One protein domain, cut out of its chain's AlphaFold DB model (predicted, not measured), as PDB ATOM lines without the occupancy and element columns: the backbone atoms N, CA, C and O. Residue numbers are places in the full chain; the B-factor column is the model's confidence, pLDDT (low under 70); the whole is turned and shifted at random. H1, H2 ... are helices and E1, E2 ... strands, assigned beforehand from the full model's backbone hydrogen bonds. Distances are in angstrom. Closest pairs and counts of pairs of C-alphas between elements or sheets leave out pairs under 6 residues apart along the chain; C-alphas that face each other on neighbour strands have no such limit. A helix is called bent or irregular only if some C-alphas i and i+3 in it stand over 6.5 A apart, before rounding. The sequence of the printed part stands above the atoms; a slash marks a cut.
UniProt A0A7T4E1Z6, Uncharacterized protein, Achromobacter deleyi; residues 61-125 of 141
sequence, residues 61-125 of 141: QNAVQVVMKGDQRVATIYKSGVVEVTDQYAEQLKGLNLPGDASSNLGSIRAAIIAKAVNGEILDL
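Overview. This is residues 61 to 125 of the 141 residues of an uncharacterized protein of Achromobacter deleyi (UniProt A0A7T4E1Z6). A twisted four-stranded sheet has helix H2 packed along one face, small H1 beside its strands, and a loop, residues 94 to 105, between the helices. The printed part has 65 residues, with E1, E2, E3, H1, H2, E4 in that order, mixed in class. The antiparallel sheet runs E3 E2 E1 E4. The whole is compact, radius of gyration of the C-alphas 10.6 A, spanning 27 by 25 by 18 A.

Along the chain. E1, residues 63 to 69, 17.4 A, begins at C-alpha (10.127, -25.887, -23.101). E2 is 72 to 78, 18.0 A; E3 83 to 85; H1 87 to 93, irregular, C-alphas 88 and 91 being 7.3 A apart; H2 106 to 118, 18.3 A. E4, 121 to 124, ends at C-alpha (7.058, -30.514, -15.903).

Arrangement. Hairpins E1 and E2, E2 and E3 form a meander, each strand the antiparallel neighbour of the one before. Within hydrogen-bond range are N 67 and O 75, 2.8 A, N 84 and O 76, 2.8 A, and, for E1 and E4, N 66 and O 123, 2.9 A. H2 is on the sheet, height 8.1 A, over E1 and along it at 6 degrees on the local plane; the closest C-alphas are Val 67 and Ala 115, 5.8 A. H1 stands at the sheet's level. H2 has every O i to N i+4 pair within range, H1 1 of 3, with 3 of 4 O i to N i+3.

Size, cuts and confidence. The farthest C-alphas, Asp 71 and Ala 102, are 30.6 A apart. The printed part has no cut; the link H1 to H2 is long. pLDDT is under 70 at 61, 80 to 81 and 100 to 105.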
ATOM      1  N   GLN A  61      15.088 -25.964 -25.460       69.62
ATOM      2  CA  GLN A  61      15.645 -25.515 -24.183       69.62
ATOM      3  C   GLN A  61      14.690 -24.617 -23.383       69.62
ATOM      4  O   GLN A  61      14.839 -24.487 -22.170       69.62
ATOM      5  N   ASN A  62      13.708 -24.010 -24.050       72.38
ATOM      6  CA  ASN A  62      12.744 -23.103 -23.439       72.38
ATOM      7  C   ASN A  62      11.396 -23.783 -23.173       72.38
ATOM      8  O   ASN A  62      10.476 -23.139 -22.668       72.38
ATOM      9  N   ALA A  63      11.278 -25.081 -23.474       76.25
ATOM     10  CA  ALA A  63      10.127 -25.887 -23.101       76.25
ATOM     11  C   ALA A  63      10.100 -26.063 -21.575       76.25
ATOM     12  O   ALA A  63      11.047 -26.563 -20.970       76.25
ATOM     13  N   VAL A  64       9.009 -25.630 -20.946       81.88
ATOM     14  CA  VAL A  64       8.820 -25.710 -19.492       81.88
ATOM     15  C   VAL A  64       7.901 -26.871 -19.142       81.88
ATOM     16  O   VAL A  64       8.149 -27.563 -18.164       81.88
ATOM     17  N   GLN A  65       6.865 -27.121 -19.944       84.00
ATOM     18  CA  GLN A  65       5.909 -28.200 -19.695       84.00
ATOM     19  C   GLN A  65       5.517 -28.897 -20.990       84.00
ATOM     20  O   GLN A  65       5.516 -28.296 -22.064       84.00
ATOM     21  N   VAL A  66       5.156 -30.169 -20.884       85.19
ATOM     22  CA  VAL A  66       4.664 -30.982 -21.997       85.19
ATOM     23  C   VAL A  66       3.384 -31.668 -21.560       85.19
ATOM     24  O   VAL A  66       3.339 -32.265 -20.493       85.19
ATOM     25  N   VAL A  67       2.342 -31.610 -22.383       83.50
ATOM     26  CA  VAL A  67       1.125 -32.394 -22.170       83.50
ATOM     27  C   VAL A  67       1.256 -33.708 -22.925       83.50
ATOM     28  O   VAL A  67       1.490 -33.717 -24.137       83.50
ATOM     29  N   MET A  68       1.086 -34.808 -22.203       84.56
ATOM     30  CA  MET A  68       1.138 -36.178 -22.700       84.56
ATOM     31  C   MET A  68      -0.243 -36.823 -22.575       84.56
ATOM     32  O   MET A  68      -0.978 -36.546 -21.637       84.56
ATOM     33  N   LYS A  69      -0.612 -37.707 -23.495       83.19
ATOM     34  CA  LYS A  69      -1.789 -38.573 -23.383       83.19
ATOM     35  C   LYS A  69      -1.316 -40.012 -23.557       83.19
ATOM     36  O   LYS A  69      -1.080 -40.455 -24.680       83.19
ATOM     37  N   GLY A  70      -1.109 -40.714 -22.442       82.69
ATOM     38  CA  GLY A  70      -0.306 -41.941 -22.446       82.69
ATOM     39  C   GLY A  70       1.113 -41.641 -22.944       82.69
ATOM     40  O   GLY A  70       1.727 -40.677 -22.494       82.69
ATOM     41  N   ASP A  71       1.589 -42.392 -23.937       80.44
ATOM     42  CA  ASP A  71       2.927 -42.206 -24.527       80.44
ATOM     43  C   ASP A  71       2.983 -41.143 -25.642       80.44
ATOM     44  O   ASP A  71       4.042 -40.882 -26.217       80.44
ATOM     45  N   GLN A  72       1.852 -40.515 -25.982       81.75
ATOM     46  CA  GLN A  72       1.784 -39.541 -27.071       81.75
ATOM     47  C   GLN A  72       1.908 -38.110 -26.562       81.75
ATOM     48  O   GLN A  72       1.162 -37.679 -25.683       81.75
ATOM     49  N   ARG A  73       2.818 -37.338 -27.163       81.19
ATOM     50  CA  ARG A  73       2.915 -35.899 -26.917       81.19
ATOM     51  C   ARG A  73       1.757 -35.183 -27.599       81.19
ATOM     52  O   ARG A  73       1.588 -35.297 -28.806       81.19
ATOM     53  N   VAL A  74       1.009 -34.411 -26.824       83.38
ATOM     54  CA  VAL A  74      -0.127 -33.620 -27.301       83.38
ATOM     55  C   VAL A  74       0.306 -32.186 -27.573       83.38
ATOM     56  O   VAL A  74       0.059 -31.672 -28.664       83.38
ATOM     57  N   ALA A  75       0.968 -31.547 -26.605       83.50
ATOM     58  CA  ALA A  75       1.391 -30.154 -26.712       83.50
ATOM     59  C   ALA A  75       2.670 -29.869 -25.915       83.50
ATOM     60  O   ALA A  75       2.926 -30.497 -24.890       83.50
ATOM     61  N   THR A  76       3.440 -28.884 -26.362       83.62
ATOM     62  CA  THR A  76       4.625 -28.348 -25.688       83.62
ATOM     63  C   THR A  76       4.354 -26.904 -25.294       83.62
ATOM     64  O   THR A  76       3.855 -26.122 -26.098       83.62
ATOM     65  N   ILE A  77       4.678 -26.545 -24.058       85.00
ATOM     66  CA  ILE A  77       4.492 -25.207 -23.510       85.00
ATOM     67  C   ILE A  77       5.862 -24.600 -23.232       85.00
ATOM     68  O   ILE A  77       6.660 -25.149 -22.464       85.00
ATOM     69  N   TYR A  78       6.111 -23.444 -23.833       80.19
ATOM     70  CA  TYR A  78       7.366 -22.709 -23.724       80.19
ATOM     71  C   TYR A  78       7.318 -21.645 -22.627       80.19
ATOM     72  O   TYR A  78       6.248 -21.246 -22.161       80.19
ATOM     73  N   LYS A  79       8.491 -21.163 -22.211       74.25
ATOM     74  CA  LYS A  79       8.661 -20.154 -21.156       74.25
ATOM     75  C   LYS A  79       7.959 -18.836 -21.488       74.25
ATOM     76  O   LYS A  79       7.416 -18.196 -20.593       74.25
ATOM     77  N   SER A  80       7.920 -18.470 -22.766       69.38
ATOM     78  CA  SER A  80       7.119 -17.360 -23.301       69.38
ATOM     79  C   SER A  80       5.598 -17.529 -23.150       69.38
ATOM     80  O   SER A  80       4.843 -16.592 -23.402       69.38
ATOM     81  N   GLY A  81       5.124 -18.719 -22.771       67.94
ATOM     82  CA  GLY A  81       3.712 -19.090 -22.754       67.94
ATOM     83  C   GLY A  81       3.192 -19.585 -24.105       67.94
ATOM     84  O   GLY A  81       2.033 -19.998 -24.177       67.94
ATOM     85  N   VAL A  82       4.009 -19.574 -25.167       75.75
ATOM     86  CA  VAL A  82       3.656 -20.175 -26.462       75.75
ATOM     87  C   VAL A  82       3.351 -21.660 -26.269       75.75
ATOM     88  O   VAL A  82       4.048 -22.359 -25.535       75.75
ATOM     89  N   VAL A  83       2.289 -22.125 -26.924       77.56
ATOM     90  CA  VAL A  83       1.876 -23.527 -26.926       77.56
ATOM     91  C   VAL A  83       2.013 -24.053 -28.344       77.56
ATOM     92  O   VAL A  83       1.377 -23.538 -29.260       77.56
ATOM     93  N   GLU A  84       2.816 -25.091 -28.512       80.38
ATOM     94  CA  GLU A  84       2.913 -25.849 -29.751       80.38
ATOM     95  C   GLU A  84       2.115 -27.139 -29.596       80.38
ATOM     96  O   GLU A  84       2.470 -28.011 -28.806       80.38
ATOM     97  N   VAL A  85       1.002 -27.238 -30.314       83.12
ATOM     98  CA  VAL A  85       0.153 -28.430 -30.335       83.12
ATOM     99  C   VAL A  85       0.578 -29.301 -31.510       83.12
ATOM    100  O   VAL A  85       0.811 -28.799 -32.604       83.12
ATOM    101  N   THR A  86       0.665 -30.607 -31.291       80.94
ATOM    102  CA  THR A  86       0.944 -31.563 -32.370       80.94
ATOM    103  C   THR A  86      -0.218 -31.629 -33.364       80.94
ATOM    104  O   THR A  86      -1.383 -31.605 -32.966       80.94
ATOM    105  N   ASP A  87       0.083 -31.780 -34.657       76.00
ATOM    106  CA  ASP A  87      -0.927 -31.784 -35.732       76.00
ATOM    107  C   ASP A  87      -2.047 -32.812 -35.512       76.00
ATOM    108  O   ASP A  87      -3.205 -32.575 -35.849       76.00
ATOM    109  N   GLN A  88      -1.723 -33.940 -34.872       75.31
ATOM    110  CA  GLN A  88      -2.674 -35.006 -34.542       75.31
ATOM    111  C   GLN A  88      -3.784 -34.552 -33.582       75.31
ATOM    112  O   GLN A  88      -4.901 -35.063 -33.641       75.31
ATOM    113  N   TYR A  89      -3.483 -33.588 -32.713       75.75
ATOM    114  CA  TYR A  89      -4.402 -33.054 -31.709       75.75
ATOM    115  C   TYR A  89      -4.832 -31.614 -32.012       75.75
ATOM    116  O   TYR A  89      -5.703 -31.082 -31.323       75.75
ATOM    117  N   ALA A  90      -4.281 -30.999 -33.063       72.75
ATOM    118  CA  ALA A  90      -4.573 -29.626 -33.455       72.75
ATOM    119  C   ALA A  90      -6.069 -29.413 -33.714       72.75
ATOM    120  O   ALA A  90      -6.649 -28.494 -33.149       72.75
ATOM    121  N   GLU A  91      -6.730 -30.295 -34.473       74.19
ATOM    122  CA  GLU A  91      -8.172 -30.177 -34.752       74.19
ATOM    123  C   GLU A  91      -9.045 -30.404 -33.505       74.19
ATOM    124  O   GLU A  91     -10.081 -29.759 -33.352       74.19
ATOM    125  N   GLN A  92      -8.610 -31.251 -32.564       71.81
ATOM    126  CA  GLN A  92      -9.322 -31.465 -31.295       71.81
ATOM    127  C   GLN A  92      -9.183 -30.271 -30.341       71.81
ATOM    128  O   GLN A  92     -10.079 -30.001 -29.544       71.81
ATOM    129  N   LEU A  93      -8.065 -29.547 -30.428       74.88
ATOM    130  CA  LEU A  93      -7.720 -28.427 -29.550       74.88
ATOM    131  C   LEU A  93      -7.990 -27.052 -30.178       74.88
ATOM    132  O   LEU A  93      -7.913 -26.040 -29.487       74.88
ATOM    133  N   LYS A  94      -8.381 -27.002 -31.455       72.00
ATOM    134  CA  LYS A  94      -8.673 -25.781 -32.226       72.00
ATOM    135  C   LYS A  94      -9.788 -24.921 -31.630       72.00
ATOM    136  O   LYS A  94      -9.769 -23.704 -31.774       72.00
ATOM    137  N   GLY A  95     -10.760 -25.554 -30.971       70.44
ATOM    138  CA  GLY A  95     -11.867 -24.879 -30.284       70.44
ATOM    139  C   GLY A  95     -11.584 -24.542 -28.818       70.44
ATOM    140  O   GLY A  95     -12.459 -24.008 -28.135       70.44
ATOM    141  N   LEU A  96     -10.400 -24.884 -28.305       77.94
ATOM    142  CA  LEU A  96     -10.067 -24.682 -26.905       77.94
ATOM    143  C   LEU A  96      -9.694 -23.219 -26.673       77.94
ATOM    144  O   LEU A  96      -8.718 -22.711 -27.222       77.94
ATOM    145  N   ASN A  97     -10.481 -22.534 -25.845       74.25
ATOM    146  CA  ASN A  97     -10.225 -21.138 -25.528       74.25
ATOM    147  C   ASN A  97      -9.053 -21.045 -24.540       74.25
ATOM    148  O   ASN A  97      -9.211 -21.282 -23.339       74.25
ATOM    149  N   LEU A  98      -7.859 -20.775 -25.068       77.38
ATOM    150  CA  LEU A  98      -6.649 -20.615 -24.271       77.38
ATOM    151  C   LEU A  98      -6.502 -19.143 -23.851       77.38
ATOM    152  O   LEU A  98      -6.499 -18.266 -24.713       77.38
ATOM    153  N   PRO A  99      -6.348 -18.850 -22.546       72.12
ATOM    154  CA  PRO A  99      -6.259 -17.476 -22.054       72.12
ATOM    155  C   PRO A  99      -5.051 -16.753 -22.656       72.12
ATOM    156  O   PRO A  99      -3.946 -17.294 -22.624       72.12
ATOM    157  N   GLY A 100      -5.255 -15.547 -23.199       63.78
ATOM    158  CA  GLY A 100      -4.254 -14.751 -23.930       63.78
ATOM    159  C   GLY A 100      -3.369 -13.835 -23.072       63.78
ATOM    160  O   GLY A 100      -2.315 -13.410 -23.539       63.78
ATOM    161  N   ASP A 101      -3.767 -13.550 -21.832       60.06
ATOM    162  CA  ASP A 101      -3.224 -12.435 -21.043       60.06
ATOM    163  C   ASP A 101      -1.846 -12.718 -20.447       60.06
ATOM    164  O   ASP A 101      -1.690 -13.677 -19.699       60.06
ATOM    165  N   ALA A 102      -0.865 -11.850 -20.716       56.16
ATOM    166  CA  ALA A 102       0.539 -11.979 -20.311       56.16
ATOM    167  C   ALA A 102       0.746 -12.035 -18.779       56.16
ATOM    168  O   ALA A 102       1.118 -11.056 -18.137       56.16
ATOM    169  N   SER A 103       0.521 -13.207 -18.188       60.62
ATOM    170  CA  SER A 103       0.807 -13.529 -16.790       60.62
ATOM    171  C   SER A 103       1.900 -14.593 -16.707       60.62
ATOM    172  O   SER A 103       1.949 -15.517 -17.521       60.62
ATOM    173  N   SER A 104       2.753 -14.509 -15.683       64.12
ATOM    174  CA  SER A 104       3.857 -15.451 -15.438       64.12
ATOM    175  C   SER A 104       3.410 -16.911 -15.271       64.12
ATOM    176  O   SER A 104       4.223 -17.816 -15.428       64.12
ATOM    177  N   ASN A 105       2.126 -17.147 -14.982       69.81
ATOM    178  CA  ASN A 105       1.551 -18.479 -14.775       69.81
ATOM    179  C   ASN A 105       0.772 -19.013 -15.990       69.81
ATOM    180  O   ASN A 105       0.181 -20.092 -15.909       69.81
ATOM    181  N   LEU A 106       0.761 -18.288 -17.115       72.94
ATOM    182  CA  LEU A 106       0.004 -18.675 -18.307       72.94
ATOM    183  C   LEU A 106       0.353 -20.069 -18.819       72.94
ATOM    184  O   LEU A 106      -0.549 -20.812 -19.194       72.94
ATOM    185  N   GLY A 107       1.643 -20.417 -18.848       73.75
ATOM    186  CA  GLY A 107       2.095 -21.709 -19.361       73.75
ATOM    187  C   GLY A 107       1.427 -22.874 -18.625       73.75
ATOM    188  O   GLY A 107       0.792 -23.716 -19.255       73.75
ATOM    189  N   SER A 108       1.461 -22.839 -17.292       77.62
ATOM    190  CA  SER A 108       0.832 -23.841 -16.422       77.62
ATOM    191  C   SER A 108      -0.684 -23.902 -16.574       77.62
ATOM    192  O   SER A 108      -1.267 -24.984 -16.605       77.62
ATOM    193  N   ILE A 109      -1.336 -22.745 -16.702       80.75
ATOM    194  CA  ILE A 109      -2.790 -22.673 -16.887       80.75
ATOM    195  C   ILE A 109      -3.183 -23.274 -18.242       80.75
ATOM    196  O   ILE A 109      -4.098 -24.094 -18.312       80.75
ATOM    197  N   ARG A 110      -2.474 -22.916 -19.318       79.44
ATOM    198  CA  ARG A 110      -2.717 -23.452 -20.664       79.44
ATOM    199  C   ARG A 110      -2.448 -24.956 -20.713       79.44
ATOM    200  O   ARG A 110      -3.281 -25.686 -21.241       79.44
ATOM    201  N   ALA A 111      -1.364 -25.430 -20.099       81.31
ATOM    202  CA  ALA A 111      -1.064 -26.857 -19.988       81.31
ATOM    203  C   ALA A 111      -2.186 -27.623 -19.275       81.31
ATOM    204  O   ALA A 111      -2.630 -28.654 -19.774       81.31
ATOM    205  N   ALA A 112      -2.707 -27.093 -18.164       82.69
ATOM    206  CA  ALA A 112      -3.812 -27.706 -17.428       82.69
ATOM    207  C   ALA A 112      -5.114 -27.759 -18.233       82.69
ATOM    208  O   ALA A 112      -5.817 -28.770 -18.205       82.69
ATOM    209  N   ILE A 113      -5.426 -26.702 -18.982       83.44
ATOM    210  CA  ILE A 113      -6.609 -26.658 -19.847       83.44
ATOM    211  C   ILE A 113      -6.484 -27.685 -20.984       83.44
ATOM    212  O   ILE A 113      -7.430 -28.429 -21.238       83.44
ATOM    213  N   ILE A 114      -5.312 -27.786 -21.617       83.44
ATOM    214  CA  ILE A 114      -5.047 -28.750 -22.696       83.44
ATOM    215  C   ILE A 114      -5.074 -30.184 -22.166       83.44
ATOM    216  O   ILE A 114      -5.755 -31.029 -22.740       83.44
ATOM    217  N   ALA A 115      -4.397 -30.454 -21.047       83.88
ATOM    218  CA  ALA A 115      -4.398 -31.757 -20.388       83.88
ATOM    219  C   ALA A 115      -5.824 -32.201 -20.040       83.88
ATOM    220  O   ALA A 115      -6.224 -33.315 -20.366       83.88
ATOM    221  N   LYS A 116      -6.644 -31.302 -19.488       84.62
ATOM    222  CA  LYS A 116      -8.054 -31.586 -19.204       84.62
ATOM    223  C   LYS A 116      -8.867 -31.865 -20.472       84.62
ATOM    224  O   LYS A 116      -9.715 -32.749 -20.457       84.62
ATOM    225  N   ALA A 117      -8.617 -31.139 -21.561       83.19
ATOM    226  CA  ALA A 117      -9.331 -31.333 -22.823       83.19
ATOM    227  C   ALA A 117      -9.038 -32.698 -23.467       83.19
ATOM    228  O   ALA A 117      -9.925 -33.302 -24.064       83.19
ATOM    229  N   VAL A 118      -7.811 -33.204 -23.325       83.06
ATOM    230  CA  VAL A 118      -7.391 -34.478 -23.932       83.06
ATOM    231  C   VAL A 118      -7.406 -35.666 -22.968       83.06
ATOM    232  O   VAL A 118      -7.073 -36.774 -23.394       83.06
ATOM    233  N   ASN A 119      -7.805 -35.456 -21.705       83.50
ATOM    234  CA  ASN A 119      -7.589 -36.390 -20.589       83.50
ATOM    235  C   ASN A 119      -6.127 -36.869 -20.528       83.50
ATOM    236  O   ASN A 119      -5.846 -38.064 -20.473       83.50
ATOM    237  N   GLY A 120      -5.209 -35.913 -20.633       82.50
ATOM    238  CA  GLY A 120      -3.770 -36.114 -20.585       82.50
ATOM    239  C   GLY A 120      -3.157 -35.692 -19.254       82.50
ATOM    240  O   GLY A 120      -3.809 -35.108 -18.390       82.50
ATOM    241  N   GLU A 121      -1.870 -35.962 -19.124       85.69
ATOM    242  CA  GLU A 121      -1.025 -35.627 -17.988       85.69
ATOM    243  C   GLU A 121      -0.046 -34.513 -18.371       85.69
ATOM    244  O   GLU A 121       0.354 -34.381 -19.528       85.69
ATOM    245  N   ILE A 122       0.342 -33.689 -17.398       86.31
ATOM    246  CA  ILE A 122       1.321 -32.615 -17.592       86.31
ATOM    247  C   ILE A 122       2.659 -33.096 -17.043       86.31
ATOM    248  O   ILE A 122       2.776 -33.401 -15.859       86.31
ATOM    249  N   LEU A 123       3.674 -33.111 -17.894       84.75
ATOM    250  CA  LEU A 123       5.056 -33.358 -17.528       84.75
ATOM    251  C   LEU A 123       5.779 -32.014 -17.371       84.75
ATOM    252  O   LEU A 123       5.915 -31.263 -18.339       84.75
ATOM    253  N   ASP A 124       6.240 -31.704 -16.159       81.56
ATOM    254  CA  ASP A 124       7.058 -30.514 -15.903       81.56
ATOM    255  C   ASP A 124       8.528 -30.804 -16.236       81.56
ATOM    256  O   ASP A 124       9.195 -31.594 -15.568       81.56
ATOM    257  N   LEU A 125       9.041 -30.152 -17.281       73.75
ATOM    258  CA  LEU A 125      10.421 -30.322 -17.738       73.75
ATOM    259  C   LEU A 125      11.427 -29.615 -16.825       73.75
ATOM    260  O   LEU A 125      12.608 -29.952 -16.860       73.75
TER     261      LEU A 125